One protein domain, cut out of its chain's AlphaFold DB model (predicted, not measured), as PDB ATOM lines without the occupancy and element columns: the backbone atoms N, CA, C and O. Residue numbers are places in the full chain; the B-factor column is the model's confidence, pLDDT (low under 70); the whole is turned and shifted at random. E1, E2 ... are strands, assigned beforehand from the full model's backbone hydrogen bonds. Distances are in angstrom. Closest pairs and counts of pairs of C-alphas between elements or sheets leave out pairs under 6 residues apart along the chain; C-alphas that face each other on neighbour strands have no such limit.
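This is residues 454 to 583 of the 626 residues of an uncharacterized protein of Hyphomicrobiales bacterium (UniProt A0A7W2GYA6). There is little regular structure: an imperfect sandwich of two sheets, E3 E5 E1 E7 E8 and E4 E2 E6, partly face to face, with successive strands alternating between them from E1 to E7. The 130 printed residues hold eight named strands, E1 to E8 in order, both sheets antiparallel in the orders given; the class is all strand, with 48 residues in named elements. The whole is compact, radius of gyration of the C-alphas 13.8 A, spanning 35 by 34 by 28 A.

E1, residues 463 to 469, 16.3 A long, begins at C-alpha (-58.275, -25.373, 26.173). E2 is residues 477 to 483, 19.7 A; E3 492 to 496; E4 516 to 521; E5 530 to 534; E6 541 to 546; E7 562 to 568, 19.2 A. E8, 576 to 580, ends at C-alpha (-47.516, -14.181, 15.722).

E1 and E7 are antiparallel neighbours at 161 degrees, N 467 and O 565 2.7 A apart. E7 and E8 form a hairpin. E2 and E6 have N 481 and O 544 2.9 A apart. E1 and E6 are apart.

The printed part has no cut. Links E3 to E4 and E6 to E7 are long. Residues 495 to 515 are among 57 under pLDDT 70.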
ATOM      1  N   ARG A 454     -64.563 -12.461  25.714       58.94
ATOM      2  CA  ARG A 454     -63.530 -12.206  24.711       58.94
ATOM      3  C   ARG A 454     -62.663 -11.028  25.136       58.94
ATOM      4  O   ARG A 454     -63.085  -9.874  25.094       58.94
ATOM      5  N   ARG A 455     -61.445 -11.331  25.559       58.31
ATOM      6  CA  ARG A 455     -60.335 -10.380  25.660       58.31
ATOM      7  C   ARG A 455     -59.326 -10.713  24.559       58.31
ATOM      8  O   ARG A 455     -59.479 -11.736  23.901       58.31
ATOM      9  N   TYR A 456     -58.327  -9.858  24.350       64.88
ATOM     10  CA  TYR A 456     -57.231 -10.033  23.382       64.88
ATOM     11  C   TYR A 456     -56.313 -11.223  23.725       64.88
ATOM     12  O   TYR A 456     -55.113 -11.049  23.897       64.88
ATOM     13  N   GLY A 457     -56.876 -12.418  23.919       66.88
ATOM     14  CA  GLY A 457     -56.210 -13.530  24.571       66.88
ATOM     15  C   GLY A 457     -56.905 -14.879  24.464       66.88
ATOM     16  O   GLY A 457     -57.995 -15.003  23.913       66.88
ATOM     17  N   VAL A 458     -56.227 -15.901  24.984       69.12
ATOM     18  CA  VAL A 458     -56.630 -17.315  24.945       69.12
ATOM     19  C   VAL A 458     -57.206 -17.717  26.304       69.12
ATOM     20  O   VAL A 458     -56.501 -17.620  27.305       69.12
ATOM     21  N   ASP A 459     -58.463 -18.169  26.351       69.69
ATOM     22  CA  ASP A 459     -59.160 -18.609  27.576       69.69
ATOM     23  C   ASP A 459     -59.017 -20.130  27.805       69.69
ATOM     24  O   ASP A 459     -59.464 -20.936  26.993       69.69
ATOM     25  N   PHE A 460     -58.417 -20.543  28.924       67.75
ATOM     26  CA  PHE A 460     -58.202 -21.948  29.321       67.75
ATOM     27  C   PHE A 460     -59.460 -22.675  29.791       67.75
ATOM     28  O   PHE A 460     -59.418 -23.886  30.042       67.75
ATOM     29  N   SER A 461     -60.587 -21.976  29.907       67.31
ATOM     30  CA  SER A 461     -61.878 -22.630  30.129       67.31
ATOM     31  C   SER A 461     -62.148 -23.691  29.050       67.31
ATOM     32  O   SER A 461     -62.695 -24.752  29.356       67.31
ATOM     33  N   ASP A 462     -61.649 -23.466  27.831       66.81
ATOM     34  CA  ASP A 462     -61.939 -24.298  26.659       66.81
ATOM     35  C   ASP A 462     -60.720 -25.043  26.101       66.81
ATOM     36  O   ASP A 462     -60.871 -25.990  25.327       66.81
ATOM     37  N   PHE A 463     -59.513 -24.692  26.549       72.75
ATOM     38  CA  PHE A 463     -58.275 -25.373  26.173       72.75
ATOM     39  C   PHE A 463     -57.680 -26.113  27.369       72.75
ATOM     40  O   PHE A 463     -57.594 -25.582  28.476       72.75
ATOM     41  N   ARG A 464     -57.266 -27.365  27.160       74.00
ATOM     42  CA  ARG A 464     -56.601 -28.157  28.212       74.00
ATOM     43  C   ARG A 464     -55.142 -27.757  28.387       74.00
ATOM     44  O   ARG A 464     -54.597 -27.863  29.485       74.00
ATOM     45  N   ALA A 465     -54.523 -27.313  27.300       76.25
ATOM     46  CA  ALA A 465     -53.140 -26.897  27.284       76.25
ATOM     47  C   ALA A 465     -52.900 -25.825  26.219       76.25
ATOM     48  O   ALA A 465     -53.569 -25.799  25.189       76.25
ATOM     49  N   VAL A 466     -51.908 -24.971  26.445       74.56
ATOM     50  CA  VAL A 466     -51.373 -24.066  25.423       74.56
ATOM     51  C   VAL A 466     -49.890 -24.346  25.275       74.56
ATOM     52  O   VAL A 466     -49.128 -24.203  26.225       74.56
ATOM     53  N   GLN A 467     -49.491 -24.765  24.082       79.50
ATOM     54  CA  GLN A 467     -48.117 -24.986  23.676       79.50
ATOM     55  C   GLN A 467     -47.578 -23.737  22.984       79.50
ATOM     56  O   GLN A 467     -48.003 -23.381  21.889       79.50
ATOM     57  N   VAL A 468     -46.599 -23.084  23.588       75.12
ATOM     58  CA  VAL A 468     -45.876 -21.982  22.956       75.12
ATOM     59  C   VAL A 468     -44.613 -22.545  22.321       75.12
ATOM     60  O   VAL A 468     -43.730 -23.033  23.022       75.12
ATOM     61  N   ARG A 469     -44.536 -22.483  20.991       77.50
ATOM     62  CA  ARG A 469     -43.335 -22.761  20.205       77.50
ATOM     63  C   ARG A 469     -42.617 -21.447  19.926       77.50
ATOM     64  O   ARG A 469     -43.151 -20.557  19.256       77.50
ATOM     65  N   LEU A 470     -41.405 -21.341  20.451       72.56
ATOM     66  CA  LEU A 470     -40.540 -20.184  20.251       72.56
ATOM     67  C   LEU A 470     -39.989 -20.194  18.818       72.56
ATOM     68  O   LEU A 470     -39.495 -21.223  18.358       72.56
ATOM     69  N   GLY A 471     -40.080 -19.068  18.108       64.12
ATOM     70  CA  GLY A 471     -39.327 -18.863  16.873       64.12
ATOM     71  C   GLY A 471     -38.079 -18.032  17.154       64.12
ATOM     72  O   GLY A 471     -38.169 -16.960  17.740       64.12
ATOM     73  N   GLY A 472     -36.905 -18.511  16.741       64.94
ATOM     74  CA  GLY A 472     -35.651 -17.747  16.809       64.94
ATOM     75  C   GLY A 472     -34.739 -18.059  18.006       64.94
ATOM     76  O   GLY A 472     -34.840 -19.111  18.633       64.94
ATOM     77  N   THR A 473     -33.774 -17.166  18.264       57.25
ATOM     78  CA  THR A 473     -32.751 -17.309  19.317       57.25
ATOM     79  C   THR A 473     -33.366 -17.234  20.713       57.25
ATOM     80  O   THR A 473     -34.062 -16.274  21.038       57.25
ATOM     81  N   VAL A 474     -33.083 -18.255  21.525       55.72
ATOM     82  CA  VAL A 474     -33.643 -18.466  22.867       55.72
ATOM     83  C   VAL A 474     -33.231 -17.338  23.802       55.72
ATOM     84  O   VAL A 474     -32.045 -17.115  24.030       55.72
ATOM     85  N   THR A 475     -34.213 -16.654  24.378       65.81
ATOM     86  CA  THR A 475     -34.018 -15.920  25.624       65.81
ATOM     87  C   THR A 475     -34.177 -16.895  26.788       65.81
ATOM     88  O   THR A 475     -35.074 -17.734  26.776       65.81
ATOM     89  N   ASP A 476     -33.321 -16.800  27.811       75.75
ATOM     90  CA  ASP A 476     -33.362 -17.686  28.994       75.75
ATOM     91  C   ASP A 476     -34.684 -17.608  29.773       75.75
ATOM     92  O   ASP A 476     -34.963 -18.440  30.639       75.75
ATOM     93  N   ARG A 477     -35.506 -16.602  29.469       79.56
ATOM     94  CA  ARG A 477     -36.808 -16.354  30.070       79.56
ATOM     95  C   ARG A 477     -37.749 -15.674  29.085       79.56
ATOM     96  O   ARG A 477     -37.324 -14.842  28.284       79.56
ATOM     97  N   PHE A 478     -39.037 -15.938  29.235       82.12
ATOM     98  CA  PHE A 478     -40.111 -15.181  28.597       82.12
ATOM     99  C   PHE A 478     -41.162 -14.786  29.637       82.12
ATOM    100  O   PHE A 478     -41.061 -15.173  30.798       82.12
ATOM    101  N   PHE A 479     -42.148 -13.984  29.251       85.06
ATOM    102  CA  PHE A 479     -43.174 -13.472  30.148       85.06
ATOM    103  C   PHE A 479     -44.565 -13.782  29.606       85.06
ATOM    104  O   PHE A 479     -44.829 -13.581  28.421       85.06
ATOM    105  N   LEU A 480     -45.459 -14.233  30.481       82.50
ATOM    106  CA  LEU A 480     -46.867 -14.487  30.180       82.50
ATOM    107  C   LEU A 480     -47.741 -13.471  30.894       82.50
ATOM    108  O   LEU A 480     -47.709 -13.393  32.118       82.50
ATOM    109  N   ARG A 481     -48.562 -12.727  30.155       84.06
ATOM    110  CA  ARG A 481     -49.610 -11.907  30.761       84.06
ATOM    111  C   ARG A 481     -50.817 -12.797  30.980       84.06
ATOM    112  O   ARG A 481     -51.402 -13.271  30.010       84.06
ATOM    113  N   VAL A 482     -51.209 -13.016  32.227       78.56
ATOM    114  CA  VAL A 482     -52.373 -13.851  32.554       78.56
ATOM    115  C   VAL A 482     -53.397 -13.089  33.382       78.56
ATOM    116  O   VAL A 482     -53.082 -12.138  34.096       78.56
ATOM    117  N   SER A 483     -54.655 -13.499  33.265       76.44
ATOM    118  CA  SER A 483     -55.784 -12.968  34.022       76.44
ATOM    119  C   SER A 483     -56.631 -14.130  34.512       76.44
ATOM    120  O   SER A 483     -57.026 -14.965  33.709       76.44
ATOM    121  N   SER A 484     -56.954 -14.157  35.802       72.31
ATOM    122  CA  SER A 484     -57.914 -15.099  36.382       72.31
ATOM    123  C   SER A 484     -58.935 -14.304  37.201       72.31
ATOM    124  O   SER A 484     -58.530 -13.631  38.147       72.31
ATOM    125  N   PRO A 485     -60.242 -14.357  36.875       65.25
ATOM    126  CA  PRO A 485     -61.296 -13.790  37.719       65.25
ATOM    127  C   PRO A 485     -61.325 -14.431  39.112       65.25
ATOM    128  O   PRO A 485     -61.768 -13.818  40.080       65.25
ATOM    129  N   SER A 486     -60.851 -15.674  39.203       62.97
ATOM    130  CA  SER A 486     -60.710 -16.444  40.432       62.97
ATOM    131  C   SER A 486     -59.304 -16.199  40.989       62.97
ATOM    132  O   SER A 486     -58.390 -16.986  40.732       62.97
ATOM    133  N   ALA A 487     -59.096 -15.070  41.671       53.34
ATOM    134  CA  ALA A 487     -57.823 -14.789  42.336       53.34
ATOM    135  C   ALA A 487     -57.496 -15.898  43.355       53.34
ATOM    136  O   ALA A 487     -58.394 -16.391  44.039       53.34
ATOM    137  N   GLY A 488     -56.222 -16.287  43.464       54.59
ATOM    138  CA  GLY A 488     -55.778 -17.222  44.507       54.59
ATOM    139  C   GLY A 488     -55.652 -18.705  44.133       54.59
ATOM    140  O   GLY A 488     -55.795 -19.545  45.018       54.59
ATOM    141  N   ARG A 489     -55.428 -19.053  42.859       58.62
ATOM    142  CA  ARG A 489     -55.220 -20.448  42.419       58.62
ATOM    143  C   ARG A 489     -53.955 -20.625  41.595       58.62
ATOM    144  O   ARG A 489     -53.491 -19.678  40.966       58.62
ATOM    145  N   ASP A 490     -53.482 -21.862  41.587       60.69
ATOM    146  CA  ASP A 490     -52.182 -22.270  41.080       60.69
ATOM    147  C   ASP A 490     -52.255 -22.573  39.576       60.69
ATOM    148  O   ASP A 490     -53.185 -23.232  39.109       60.69
ATOM    149  N   VAL A 491     -51.277 -22.099  38.800       64.50
ATOM    150  CA  VAL A 491     -51.145 -22.420  37.368       64.50
ATOM    151  C   VAL A 491     -49.947 -23.344  37.179       64.50
ATOM    152  O   VAL A 491     -48.824 -22.961  37.483       64.50
ATOM    153  N   ALA A 492     -50.170 -24.546  36.641       68.38
ATOM    154  CA  ALA A 492     -49.094 -25.499  36.385       68.38
ATOM    155  C   ALA A 492     -48.411 -25.219  35.033       68.38
ATOM    156  O   ALA A 492     -49.009 -25.317  33.955       68.38
ATOM    157  N   LEU A 493     -47.120 -24.895  35.080       68.06
ATOM    158  CA  LEU A 493     -46.294 -24.654  33.900       68.06
ATOM    159  C   LEU A 493     -45.352 -25.837  33.676       68.06
ATOM    160  O   LEU A 493     -44.612 -26.239  34.566       68.06
ATOM    161  N   SER A 494     -45.361 -26.390  32.463       70.12
ATOM    162  CA  SER A 494     -44.444 -27.464  32.073       70.12
ATOM    163  C   SER A 494     -43.674 -27.073  30.816       70.12
ATOM    164  O   SER A 494     -44.256 -26.653  29.818       70.12
ATOM    165  N   VAL A 495     -42.347 -27.181  30.857       66.62
ATOM    166  CA  VAL A 495     -41.472 -26.853  29.726       66.62
ATOM    167  C   VAL A 495     -40.898 -28.146  29.161       66.62
ATOM    168  O   VAL A 495     -40.339 -28.963  29.893       66.62
ATOM    169  N   HIS A 496     -41.042 -28.344  27.852       69.00
ATOM    170  CA  HIS A 496     -40.567 -29.533  27.155       69.00
ATOM    171  C   HIS A 496     -39.772 -29.148  25.907       69.00
ATOM    172  O   HIS A 496     -39.990 -28.102  25.300       69.00
ATOM    173  N   ASN A 497     -38.852 -30.015  25.491       63.66
ATOM    174  CA  ASN A 497     -38.020 -29.787  24.318       63.66
ATOM    175  C   ASN A 497     -38.082 -31.000  23.383       63.66
ATOM    176  O   ASN A 497     -37.223 -31.873  23.449       63.66
ATOM    177  N   GLY A 498     -39.146 -31.082  22.572       57.44
ATOM    178  CA  GLY A 498     -39.253 -31.899  21.347       57.44
ATOM    179  C   GLY A 498     -38.906 -33.401  21.383       57.44
ATOM    180  O   GLY A 498     -38.939 -34.029  20.331       57.44
ATOM    181  N   GLY A 499     -38.565 -33.988  22.535       53.50
ATOM    182  CA  GLY A 499     -38.064 -35.363  22.661       53.50
ATOM    183  C   GLY A 499     -37.112 -35.605  23.844       53.50
ATOM    184  O   GLY A 499     -36.993 -36.740  24.289       53.50
ATOM    185  N   ALA A 500     -36.495 -34.563  24.415       55.31
ATOM    186  CA  ALA A 500     -35.728 -34.643  25.663       55.31
ATOM    187  C   ALA A 500     -36.333 -33.687  26.702       55.31
ATOM    188  O   ALA A 500     -36.563 -32.513  26.411       55.31
ATOM    189  N   SER A 501     -36.618 -34.158  27.922       53.03
ATOM    190  CA  SER A 501     -37.008 -33.244  28.997       53.03
ATOM    191  C   SER A 501     -35.784 -32.416  29.389       53.03
ATOM    192  O   SER A 501     -34.869 -32.929  30.034       53.03
ATOM    193  N   CYS A 502     -35.751 -31.137  29.024       57.16
ATOM    194  CA  CYS A 502     -34.954 -30.178  29.784       57.16
ATOM    195  C   CYS A 502     -35.447 -30.263  31.234       57.16
ATOM    196  O   CYS A 502     -36.655 -30.390  31.433       57.16
ATOM    197  N   ALA A 503     -34.534 -30.332  32.208       47.03
ATOM    198  CA  ALA A 503     -34.856 -30.685  33.592       47.03
ATOM    199  C   ALA A 503     -36.132 -29.951  34.063       47.03
ATOM    200  O   ALA A 503     -36.115 -28.724  34.163       47.03
ATOM    201  N   PRO A 504     -37.253 -30.665  34.292       44.06
ATOM    202  CA  PRO A 504     -38.518 -30.025  34.593       44.06
ATOM    203  C   PRO A 504     -38.461 -29.553  36.036       44.06
ATOM    204  O   PRO A 504     -38.675 -30.319  36.969       44.06
ATOM    205  N   ARG A 505     -38.141 -28.286  36.235       46.50
ATOM    206  CA  ARG A 505     -38.463 -27.572  37.462       46.50
ATOM    207  C   ARG A 505     -38.789 -26.159  37.036       46.50
ATOM    208  O   ARG A 505     -37.874 -25.439  36.665       46.50
ATOM    209  N   VAL A 506     -40.071 -25.808  37.000       43.72
ATOM    210  CA  VAL A 506     -40.765 -25.327  38.199       43.72
ATOM    211  C   VAL A 506     -42.277 -25.544  38.020       43.72
ATOM    212  O   VAL A 506     -42.869 -25.000  37.093       43.72
ATOM    213  N   GLU A 507     -42.912 -26.340  38.889       47.81
ATOM    214  CA  GLU A 507     -44.336 -26.145  39.202       47.81
ATOM    215  C   GLU A 507     -44.400 -24.889  40.073       47.81
ATOM    216  O   GLU A 507     -44.442 -24.963  41.299       47.81
ATOM    217  N   ASP A 508     -44.286 -23.719  39.447       52.12
ATOM    218  CA  ASP A 508     -44.493 -22.464  40.155       52.12
ATOM    219  C   ASP A 508     -45.999 -22.274  40.283       52.12
ATOM    220  O   ASP A 508     -46.685 -21.756  39.402       52.12
ATOM    221  N   VAL A 509     -46.509 -22.767  41.404       51.47
ATOM    222  CA  VAL A 509     -47.815 -22.442  41.956       51.47
ATOM    223  C   VAL A 509     -47.866 -20.920  42.168       51.47
ATOM    224  O   VAL A 509     -47.464 -20.387  43.200       51.47
ATOM    225  N   LEU A 510     -48.301 -20.189  41.143       57.97
ATOM    226  CA  LEU A 510     -48.381 -18.729  41.178       57.97
ATOM    227  C   LEU A 510     -49.778 -18.292  41.605       57.97
ATOM    228  O   LEU A 510     -50.740 -18.441  40.857       57.97
ATOM    229  N   THR A 511     -49.880 -17.694  42.791       53.84
ATOM    230  CA  THR A 511     -51.103 -17.036  43.254       53.84
ATOM    231  C   THR A 511     -51.346 -15.778  42.420       53.84
ATOM    232  O   THR A 511     -50.694 -14.750  42.596       53.84
ATOM    233  N   LEU A 512     -52.285 -15.858  41.480       56.22
ATOM    234  CA  LEU A 512     -52.624 -14.730  40.617       56.22
ATOM    235  C   LEU A 512     -53.518 -13.714  41.338       56.22
ATOM    236  O   LEU A 512     -54.634 -14.033  41.753       56.22
ATOM    237  N   HIS A 513     -53.035 -12.475  41.406       50.47
ATOM    238  CA  HIS A 513     -53.839 -11.266  41.585       50.47
ATOM    239  C   HIS A 513     -53.845 -10.503  40.244       50.47
ATOM    240  O   HIS A 513     -52.940 -10.706  39.445       50.47
ATOM    241  N   ASP A 514     -54.893  -9.732  39.945       61.41
ATOM    242  CA  ASP A 514     -55.200  -9.112  38.636       61.41
ATOM    243  C   ASP A 514     -54.034  -8.845  37.647       61.41
ATOM    244  O   ASP A 514     -53.005  -8.288  38.008       61.41
ATOM    245  N   LYS A 515     -54.257  -9.168  36.356       67.88
ATOM    246  CA  LYS A 515     -53.401  -8.903  35.169       67.88
ATOM    247  C   LYS A 515     -51.888  -8.777  35.458       67.88
ATOM    248  O   LYS A 515     -51.325  -7.689  35.331       67.88
ATOM    249  N   LEU A 516     -51.211  -9.893  35.726       75.06
ATOM    250  CA  LEU A 516     -49.762  -9.924  35.970       75.06
ATOM    251  C   LEU A 516     -48.980 -10.486  34.778       75.06
ATOM    252  O   LEU A 516     -49.442 -11.398  34.091       75.06
ATOM    253  N   TRP A 517     -47.774  -9.952  34.572       82.62
ATOM    254  CA  TRP A 517     -46.744 -10.566  33.736       82.62
ATOM    255  C   TRP A 517     -45.931 -11.548  34.579       82.62
ATOM    256  O   TRP A 517     -45.198 -11.144  35.479       82.62
ATOM    257  N   LEU A 518     -46.057 -12.835  34.278       80.44
ATOM    258  CA  LEU A 518     -45.339 -13.911  34.944       80.44
ATOM    259  C   LEU A 518     -44.051 -14.242  34.187       80.44
ATOM    260  O   LEU A 518     -44.144 -14.575  33.003       80.44
ATOM    261  N   PRO A 519     -42.869 -14.190  34.822       82.75
ATOM    262  CA  PRO A 519     -41.644 -14.682  34.210       82.75
ATOM    263  C   PRO A 519     -41.651 -16.216  34.160       82.75
ATOM    264  O   PRO A 519     -41.970 -16.876  35.144       82.75
ATOM    265  N   VAL A 520     -41.255 -16.784  33.025       79.25
ATOM    266  CA  VAL A 520     -41.091 -18.224  32.817       79.25
ATOM    267  C   VAL A 520     -39.669 -18.479  32.343       79.25
ATOM    268  O   VAL A 520     -39.282 -18.053  31.253       79.25
ATOM    269  N   ASN A 521     -38.884 -19.163  33.172       78.56
ATOM    270  CA  ASN A 521     -37.498 -19.498  32.859       78.56
ATOM    271  C   ASN A 521     -37.444 -20.754  31.983       78.56
ATOM    272  O   ASN A 521     -38.066 -21.769  32.286       78.56
ATOM    273  N   VAL A 522     -36.681 -20.680  30.895       75.94
ATOM    274  CA  VAL A 522     -36.473 -21.770  29.926       75.94
ATOM    275  C   VAL A 522     -34.984 -22.040  29.690       75.94
ATOM    276  O   VAL A 522     -34.607 -22.643  28.686       75.94
ATOM    277  N   THR A 523     -34.125 -21.602  30.615       75.19
ATOM    278  CA  THR A 523     -32.670 -21.788  30.570       75.19
ATOM    279  C   THR A 523     -32.307 -23.246  30.273       75.19
ATOM    280  O   THR A 523     -32.797 -24.171  30.922       75.19
ATOM    281  N   GLY A 524     -31.448 -23.466  29.274       70.12
ATOM    282  CA  GLY A 524     -31.025 -24.808  28.857       70.12
ATOM    283  C   GLY A 524     -32.008 -25.551  27.940       70.12
ATOM    284  O   GLY A 524     -31.768 -26.715  27.610       70.12
ATOM    285  N   CYS A 525     -33.092 -24.907  27.497       66.75
ATOM    286  CA  CYS A 525     -33.949 -25.431  26.434       66.75
ATOM    287  C   CYS A 525     -33.387 -25.080  25.046       66.75
ATOM    288  O   CYS A 525     -32.944 -23.960  24.809       66.75
ATOM    289  N   SER A 526     -33.395 -26.050  24.122       60.84
ATOM    290  CA  SER A 526     -33.004 -25.862  22.710       60.84
ATOM    291  C   SER A 526     -33.841 -24.758  22.030       60.84
ATOM    292  O   SER A 526     -34.962 -24.507  22.480       60.84
ATOM    293  N   PRO A 527     -33.380 -24.152  20.910       59.97
ATOM    294  CA  PRO A 527     -34.119 -23.183  20.074       59.97
ATOM    295  C   PRO A 527     -35.552 -23.536  19.652       59.97
ATOM    296  O   PRO A 527     -36.234 -22.691  19.087       59.97
ATOM    297  N   GLN A 528     -36.032 -24.746  19.932       65.25
ATOM    298  CA  GLN A 528     -37.414 -25.171  19.709       65.25
ATOM    299  C   GLN A 528     -38.096 -25.605  21.015       65.25
ATOM    300  O   GLN A 528     -38.757 -26.643  21.069       65.25
ATOM    301  N   ALA A 529     -37.929 -24.828  22.088       65.81
ATOM    302  CA  ALA A 529     -38.646 -25.075  23.332       65.81
ATOM    303  C   ALA A 529     -40.168 -25.022  23.089       65.81
ATOM    304  O   ALA A 529     -40.683 -24.086  22.469       65.81
ATOM    305  N   ILE A 530     -40.871 -26.041  23.583       72.06
ATOM    306  CA  ILE A 530     -42.329 -26.125  23.603       72.06
ATOM    307  C   ILE A 530     -42.762 -25.964  25.053       72.06
ATOM    308  O   ILE A 530     -42.610 -26.870  25.874       72.06
ATOM    309  N   VAL A 531     -43.317 -24.804  25.377       72.75
ATOM    310  CA  VAL A 531     -43.825 -24.557  26.726       72.75
ATOM    311  C   VAL A 531     -45.289 -24.932  26.757       72.75
ATOM    312  O   VAL A 531     -46.093 -24.298  26.084       72.75
ATOM    313  N   THR A 532     -45.625 -25.969  27.513       75.56
ATOM    314  CA  THR A 532     -46.996 -26.434  27.693       75.56
ATOM    315  C   THR A 532     -47.542 -25.872  28.998       75.56
ATOM    316  O   THR A 532     -47.187 -26.300  30.096       75.56
ATOM    317  N   ILE A 533     -48.428 -24.898  28.869       74.00
ATOM    318  CA  ILE A 533     -49.169 -24.304  29.976       74.00
ATOM    319  C   ILE A 533     -50.399 -25.177  30.178       74.00
ATOM    320  O   ILE A 533     -51.178 -25.332  29.238       74.00
ATOM    321  N   ARG A 534     -50.570 -25.772  31.360       72.19
ATOM    322  CA  ARG A 534     -51.764 -26.551  31.703       72.19
ATOM    323  C   ARG A 534     -52.505 -25.830  32.813       72.19
ATOM    324  O   ARG A 534     -51.913 -25.409  33.797       72.19
ATOM    325  N   SER A 535     -53.812 -25.696  32.649       68.75
ATOM    326  CA  SER A 535     -54.659 -25.117  33.684       68.75
ATOM    327  C   SER A 535     -55.923 -25.941  33.818       68.75
ATOM    328  O   SER A 535     -56.702 -26.096  32.876       68.75
ATOM    329  N   ASP A 536     -56.142 -26.472  35.008       68.25
ATOM    330  CA  ASP A 536     -57.435 -26.974  35.453       68.25
ATOM    331  C   ASP A 536     -58.316 -25.848  36.021       68.25
ATOM    332  O   ASP A 536     -59.511 -26.057  36.223       68.25
ATOM    333  N   THR A 537     -57.759 -24.645  36.202       65.69
ATOM    334  CA  THR A 537     -58.468 -23.469  36.706       65.69
ATOM    335  C   THR A 537     -59.408 -22.892  35.639       65.69
ATOM    336  O   THR A 537     -58.933 -22.382  34.617       65.69
ATOM    337  N   PRO A 538     -60.738 -22.914  35.870       66.56
ATOM    338  CA  PRO A 538     -61.702 -22.261  34.991       66.56
ATOM    339  C   PRO A 538     -61.508 -20.740  35.004       66.56
ATOM    340  O   PRO A 538     -61.326 -20.141  36.068       66.56
ATOM    341  N   GLY A 539     -61.590 -20.110  33.832       68.31
ATOM    342  CA  GLY A 539     -61.492 -18.658  33.676       68.31
ATOM    343  C   GLY A 539     -60.072 -18.085  33.634       68.31
ATOM    344  O   GLY A 539     -59.933 -16.866  33.577       68.31
ATOM    345  N   LEU A 540     -59.015 -18.908  33.651       74.38
ATOM    346  CA  LEU A 540     -57.663 -18.419  33.364       74.38
ATOM    347  C   LEU A 540     -57.574 -17.997  31.890       74.38
ATOM    348  O   LEU A 540     -57.892 -18.776  31.002       74.38
ATOM    349  N   SER A 541     -57.083 -16.795  31.606       76.81
ATOM    350  CA  SER A 541     -56.825 -16.323  30.243       76.81
ATOM    351  C   SER A 541     -55.379 -15.860  30.083       76.81
ATOM    352  O   SER A 541     -54.897 -15.081  30.905       76.81
ATOM    353  N   ILE A 542     -54.701 -16.265  29.005       78.75
ATOM    354  CA  ILE A 542     -53.457 -15.621  28.555       78.75
ATOM    355  C   ILE A 542     -53.841 -14.398  27.740       78.75
ATOM    356  O   ILE A 542     -54.433 -14.524  26.676       78.75
ATOM    357  N   LEU A 543     -53.487 -13.223  28.238       79.81
ATOM    358  CA  LEU A 543     -53.716 -11.934  27.596       79.81
ATOM    359  C   LEU A 543     -52.505 -11.442  26.796       79.81
ATOM    360  O   LEU A 543     -52.615 -10.415  26.141       79.81
ATOM    361  N   GLY A 544     -51.364 -12.127  26.884       83.62
ATOM    362  CA  GLY A 544     -50.134 -11.712  26.225       83.62
ATOM    363  C   GLY A 544     -48.948 -12.638  26.485       83.62
ATOM    364  O   GLY A 544     -48.940 -13.438  27.421       83.62
ATOM    365  N   LEU A 545     -47.934 -12.507  25.642       85.31
ATOM    366  CA  LEU A 545     -46.682 -13.239  25.631       85.31
ATOM    367  C   LEU A 545     -45.550 -12.303  25.165       85.31
ATOM    368  O   LEU A 545     -45.657 -11.672  24.118       85.31
ATOM    369  N   SER A 546     -44.446 -12.244  25.910       85.69
ATOM    370  CA  SER A 546     -43.264 -11.437  25.572       85.69
ATOM    371  C   SER A 546     -41.982 -12.254  25.727       85.69
ATOM    372  O   SER A 546     -41.768 -12.870  26.765       85.69
ATOM    373  N   PHE A 547     -41.086 -12.225  24.737       80.75
ATOM    374  CA  PHE A 547     -39.782 -12.917  24.798       80.75
ATOM    375  C   PHE A 547     -38.634 -12.037  25.299       80.75
ATOM    376  O   PHE A 547     -37.468 -12.389  25.164       80.75
ATOM    377  N   GLY A 548     -38.962 -10.903  25.906       81.00
ATOM    378  CA  GLY A 548     -38.039 -10.015  26.601       81.00
ATOM    379  C   GLY A 548     -38.768  -9.304  27.733       81.00
ATOM    380  O   GLY A 548     -39.907  -9.658  28.044       81.00
ATOM    381  N   ALA A 549     -38.135  -8.298  28.339       83.44
ATOM    382  CA  ALA A 549     -38.820  -7.449  29.312       83.44
ATOM    383  C   ALA A 549     -40.156  -6.964  28.712       83.44
ATOM    384  O   ALA A 549     -40.128  -6.415  27.604       83.44
ATOM    385  N   PRO A 550     -41.304  -7.216  29.376       86.00
ATOM    386  CA  PRO A 550     -42.595  -6.760  28.886       86.00
ATOM    387  C   PRO A 550     -42.528  -5.267  28.599       86.00
ATOM    388  O   PRO A 550     -42.080  -4.488  29.443       86.00
ATOM    389  N   ARG A 551     -42.924  -4.883  27.389       87.50
ATOM    390  CA  ARG A 551     -43.049  -3.475  27.033       87.50
ATOM    391  C   ARG A 551     -44.427  -2.996  27.447       87.50
ATOM    392  O   ARG A 551     -45.390  -3.764  27.425       87.50
ATOM    393  N   ASP A 552     -44.503  -1.728  27.822       84.88
ATOM    394  CA  ASP A 552     -45.791  -1.111  28.085       84.88
ATOM    395  C   ASP A 552     -46.658  -1.198  26.821       84.88
ATOM    396  O   ASP A 552     -46.161  -1.013  25.710       84.88
ATOM    397  N   ARG A 553     -47.937  -1.538  26.995       86.06
ATOM    398  CA  ARG A 553     -48.952  -1.597  25.928       86.06
ATOM    399  C   ARG A 553     -48.737  -2.611  24.792       86.06
ATOM    400  O   ARG A 553     -49.528  -2.640  23.848       86.06
ATOM    401  N   VAL A 554     -47.728  -3.479  24.887       88.31
ATOM    402  CA  VAL A 554     -47.480  -4.569  23.928       88.31
ATOM    403  C   VAL A 554     -47.698  -5.912  24.608       88.31
ATOM    404  O   VAL A 554     -46.931  -6.333  25.475       88.31
ATOM    405  N   ASN A 555     -48.750  -6.602  24.194       86.38
ATOM    406  CA  ASN A 555     -49.143  -7.888  24.737       86.38
ATOM    407  C   ASN A 555     -48.553  -9.053  23.978       86.38
ATOM    408  O   ASN A 555     -48.255 -10.056  24.607       86.38
ATOM    409  N   TRP A 556     -48.414  -8.970  22.659       86.88
ATOM    410  CA  TRP A 556     -48.067 -10.129  21.843       86.88
ATOM    411  C   TRP A 556     -46.711  -9.976  21.155       86.88
ATOM    412  O   TRP A 556     -46.279  -8.867  20.825       86.88
ATOM    413  N   PRO A 557     -46.007 -11.091  20.894       84.50
ATOM    414  CA  PRO A 557     -44.612 -11.057  20.478       84.50
ATOM    415  C   PRO A 557     -44.480 -10.924  18.954       84.50
ATOM    416  O   PRO A 557     -43.800 -11.716  18.300       84.50
ATOM    417  N   TRP A 558     -45.133  -9.918  18.365       82.94
ATOM    418  CA  TRP A 558     -45.212  -9.724  16.910       82.94
ATOM    419  C   TRP A 558     -43.842  -9.634  16.215       82.94
ATOM    420  O   TRP A 558     -43.721 -10.013  15.047       82.94
ATOM    421  N   GLY A 559     -42.815  -9.155  16.927       75.56
ATOM    422  CA  GLY A 559     -41.446  -9.007  16.424       75.56
ATOM    423  C   GLY A 559     -40.601 -10.287  16.440       75.56
ATOM    424  O   GLY A 559     -39.601 -10.351  15.731       75.56
ATOM    425  N   SER A 560     -40.991 -11.306  17.211       72.94
ATOM    426  CA  SER A 560     -40.166 -12.501  17.460       72.94
ATOM    427  C   SER A 560     -40.669 -13.763  16.763       72.94
ATOM    428  O   SER A 560     -40.077 -14.817  16.945       72.94
ATOM    429  N   SER A 561     -41.738 -13.684  15.963       72.12
ATOM    430  CA  SER A 561     -42.248 -14.819  15.180       72.12
ATOM    431  C   SER A 561     -42.549 -16.061  16.031       72.12
ATOM    432  O   SER A 561     -41.867 -17.071  15.911       72.12
ATOM    433  N   ALA A 562     -43.574 -16.020  16.884       75.50
ATOM    434  CA  ALA A 562     -43.962 -17.182  17.695       75.50
ATOM    435  C   ALA A 562     -45.162 -17.942  17.145       75.50
ATOM    436  O   ALA A 562     -46.030 -17.376  16.485       75.50
ATOM    437  N   LEU A 563     -45.235 -19.230  17.478       79.12
ATOM    438  CA  LEU A 563     -46.395 -20.072  17.224       79.12
ATOM    439  C   LEU A 563     -46.978 -20.534  18.562       79.12
ATOM    440  O   LEU A 563     -46.327 -21.245  19.316       79.12
ATOM    441  N   VAL A 564     -48.214 -20.151  18.853       76.56
ATOM    442  CA  VAL A 564     -48.963 -20.581  20.037       76.56
ATOM    443  C   VAL A 564     -50.024 -21.580  19.592       76.56
ATOM    444  O   VAL A 564     -50.950 -21.215  18.885       76.56
ATOM    445  N   LEU A 565     -49.898 -22.841  19.979       78.44
ATOM    446  CA  LEU A 565     -50.876 -23.893  19.713       78.44
ATOM    447  C   LEU A 565     -51.719 -24.115  20.973       78.44
ATOM    448  O   LEU A 565     -51.191 -24.515  22.001       78.44
ATOM    449  N   ALA A 566     -53.016 -23.864  20.914       75.44
ATOM    450  CA  ALA A 566     -53.962 -24.152  21.982       75.44
ATOM    451  C   ALA A 566     -54.666 -25.486  21.701       75.44
ATOM    452  O   ALA A 566     -55.256 -25.673  20.638       75.44
ATOM    453  N   GLU A 567     -54.584 -26.408  22.651       78.06
ATOM    454  CA  GLU A 567     -55.115 -27.762  22.548       78.06
ATOM    455  C   GLU A 567     -56.513 -27.831  23.164       78.06
ATOM    456  O   GLU A 567     -56.699 -27.500  24.344       78.06
ATOM    457  N   ALA A 568     -57.507 -28.229  22.371       73.19
ATOM    458  CA  ALA A 568     -58.905 -28.172  22.791       73.19
ATOM    459  C   ALA A 568     -59.187 -29.130  23.964       73.19
ATOM    460  O   ALA A 568     -58.662 -30.243  24.050       73.19
ATOM    461  N   ARG A 569     -60.031 -28.698  24.911       72.38
ATOM    462  CA  ARG A 569     -60.397 -29.519  26.078       72.38
ATOM    463  C   ARG A 569     -61.357 -30.655  25.706       72.38
ATOM    464  O   ARG A 569     -61.303 -31.712  26.334       72.38
ATOM    465  N   ARG A 570     -62.235 -30.458  24.713       72.62
ATOM    466  CA  ARG A 570     -63.223 -31.457  24.271       72.62
ATOM    467  C   ARG A 570     -62.685 -32.305  23.123       72.62
ATOM    468  O   ARG A 570     -62.181 -31.789  22.131       72.62
ATOM    469  N   THR A 571     -62.850 -33.618  23.237       71.38
ATOM    470  CA  THR A 571     -62.507 -34.570  22.176       71.38
ATOM    471  C   THR A 571     -63.356 -34.302  20.929       71.38
ATOM    472  O   THR A 571     -64.579 -34.398  20.997       71.38
ATOM    473  N   GLY A 572     -62.711 -33.994  19.800       67.75
ATOM    474  CA  GLY A 572     -63.366 -33.695  18.520       67.75
ATOM    475  C   GLY A 572     -63.355 -32.216  18.122       67.75
ATOM    476  O   GLY A 572     -63.563 -31.924  16.945       67.75
ATOM    477  N   ASP A 573     -63.055 -31.303  19.051       66.38
ATOM    478  CA  ASP A 573     -62.825 -29.893  18.722       66.38
ATOM    479  C   ASP A 573     -61.412 -29.717  18.128       66.38
ATOM    480  O   ASP A 573     -60.476 -30.398  18.561       66.38
ATOM    481  N   PRO A 574     -61.226 -28.845  17.118       69.19
ATOM    482  CA  PRO A 574     -59.923 -28.644  16.496       69.19
ATOM    483  C   PRO A 574     -58.977 -27.870  17.421       69.19
ATOM    484  O   PRO A 574     -59.357 -26.854  18.007       69.19
ATOM    485  N   ASP A 575     -57.718 -28.303  17.477       72.12
ATOM    486  CA  ASP A 575     -56.640 -27.499  18.053       72.12
ATOM    487  C   ASP A 575     -56.487 -26.185  17.277       72.12
ATOM    488  O   ASP A 575     -56.685 -26.123  16.057       72.12
ATOM    489  N   VAL A 576     -56.106 -25.115  17.975       71.31
ATOM    490  CA  VAL A 576     -55.994 -23.779  17.385       71.31
ATOM    491  C   VAL A 576     -54.544 -23.324  17.379       71.31
ATOM    492  O   VAL A 576     -53.933 -23.161  18.426       71.31
ATOM    493  N   GLY A 577     -53.991 -23.063  16.195       73.88
ATOM    494  CA  GLY A 577     -52.670 -22.456  16.049       73.88
ATOM    495  C   GLY A 577     -52.741 -20.951  15.810       73.88
ATOM    496  O   GLY A 577     -53.403 -20.498  14.879       73.88
ATOM    497  N   LEU A 578     -52.020 -20.183  16.623       74.06
ATOM    498  CA  LEU A 578     -51.821 -18.748  16.480       74.06
ATOM    499  C   LEU A 578     -50.380 -18.477  16.053       74.06
ATOM    500  O   LEU A 578     -49.446 -18.746  16.804       74.06
ATOM    501  N   VAL A 579     -50.189 -17.936  14.853       76.25
ATOM    502  CA  VAL A 579     -48.869 -17.500  14.379       76.25
ATOM    503  C   VAL A 579     -48.759 -15.991  14.579       76.25
ATOM    504  O   VAL A 579     -49.476 -15.218  13.946       76.25
ATOM    505  N   PHE A 580     -47.840 -15.572  15.440       76.94
ATOM    506  CA  PHE A 580     -47.516 -14.181  15.722       76.94
ATOM    507  C   PHE A 580     -46.310 -13.759  14.914       76.94
ATOM    508  O   PHE A 580     -45.184 -13.889  15.374       76.94
ATOM    509  N   HIS A 581     -46.541 -13.233  13.719       79.25
ATOM    510  CA  HIS A 581     -45.486 -12.639  12.910       79.25
ATOM    511  C   HIS A 581     -45.994 -11.317  12.357       79.25
ATOM    512  O   HIS A 581     -47.035 -11.291  11.709       79.25
ATOM    513  N   TRP A 582     -45.263 -10.221  12.552       77.69
ATOM    514  CA  TRP A 582     -45.651  -8.912  12.011       77.69
ATOM    515  C   TRP A 582     -45.925  -8.935  10.490       77.69
ATOM    516  O   TRP A 582     -46.804  -8.227  10.019       77.69
ATOM    517  N   ARG A 583     -45.263  -9.814   9.717       80.38
ATOM    518  CA  ARG A 583     -45.537 -10.022   8.283       80.38
ATOM    519  C   ARG A 583     -46.943 -10.539   7.996       80.38
ATOM    520  O   ARG A 583     -47.427 -10.343   6.897       80.38
TER     521      ARG A 583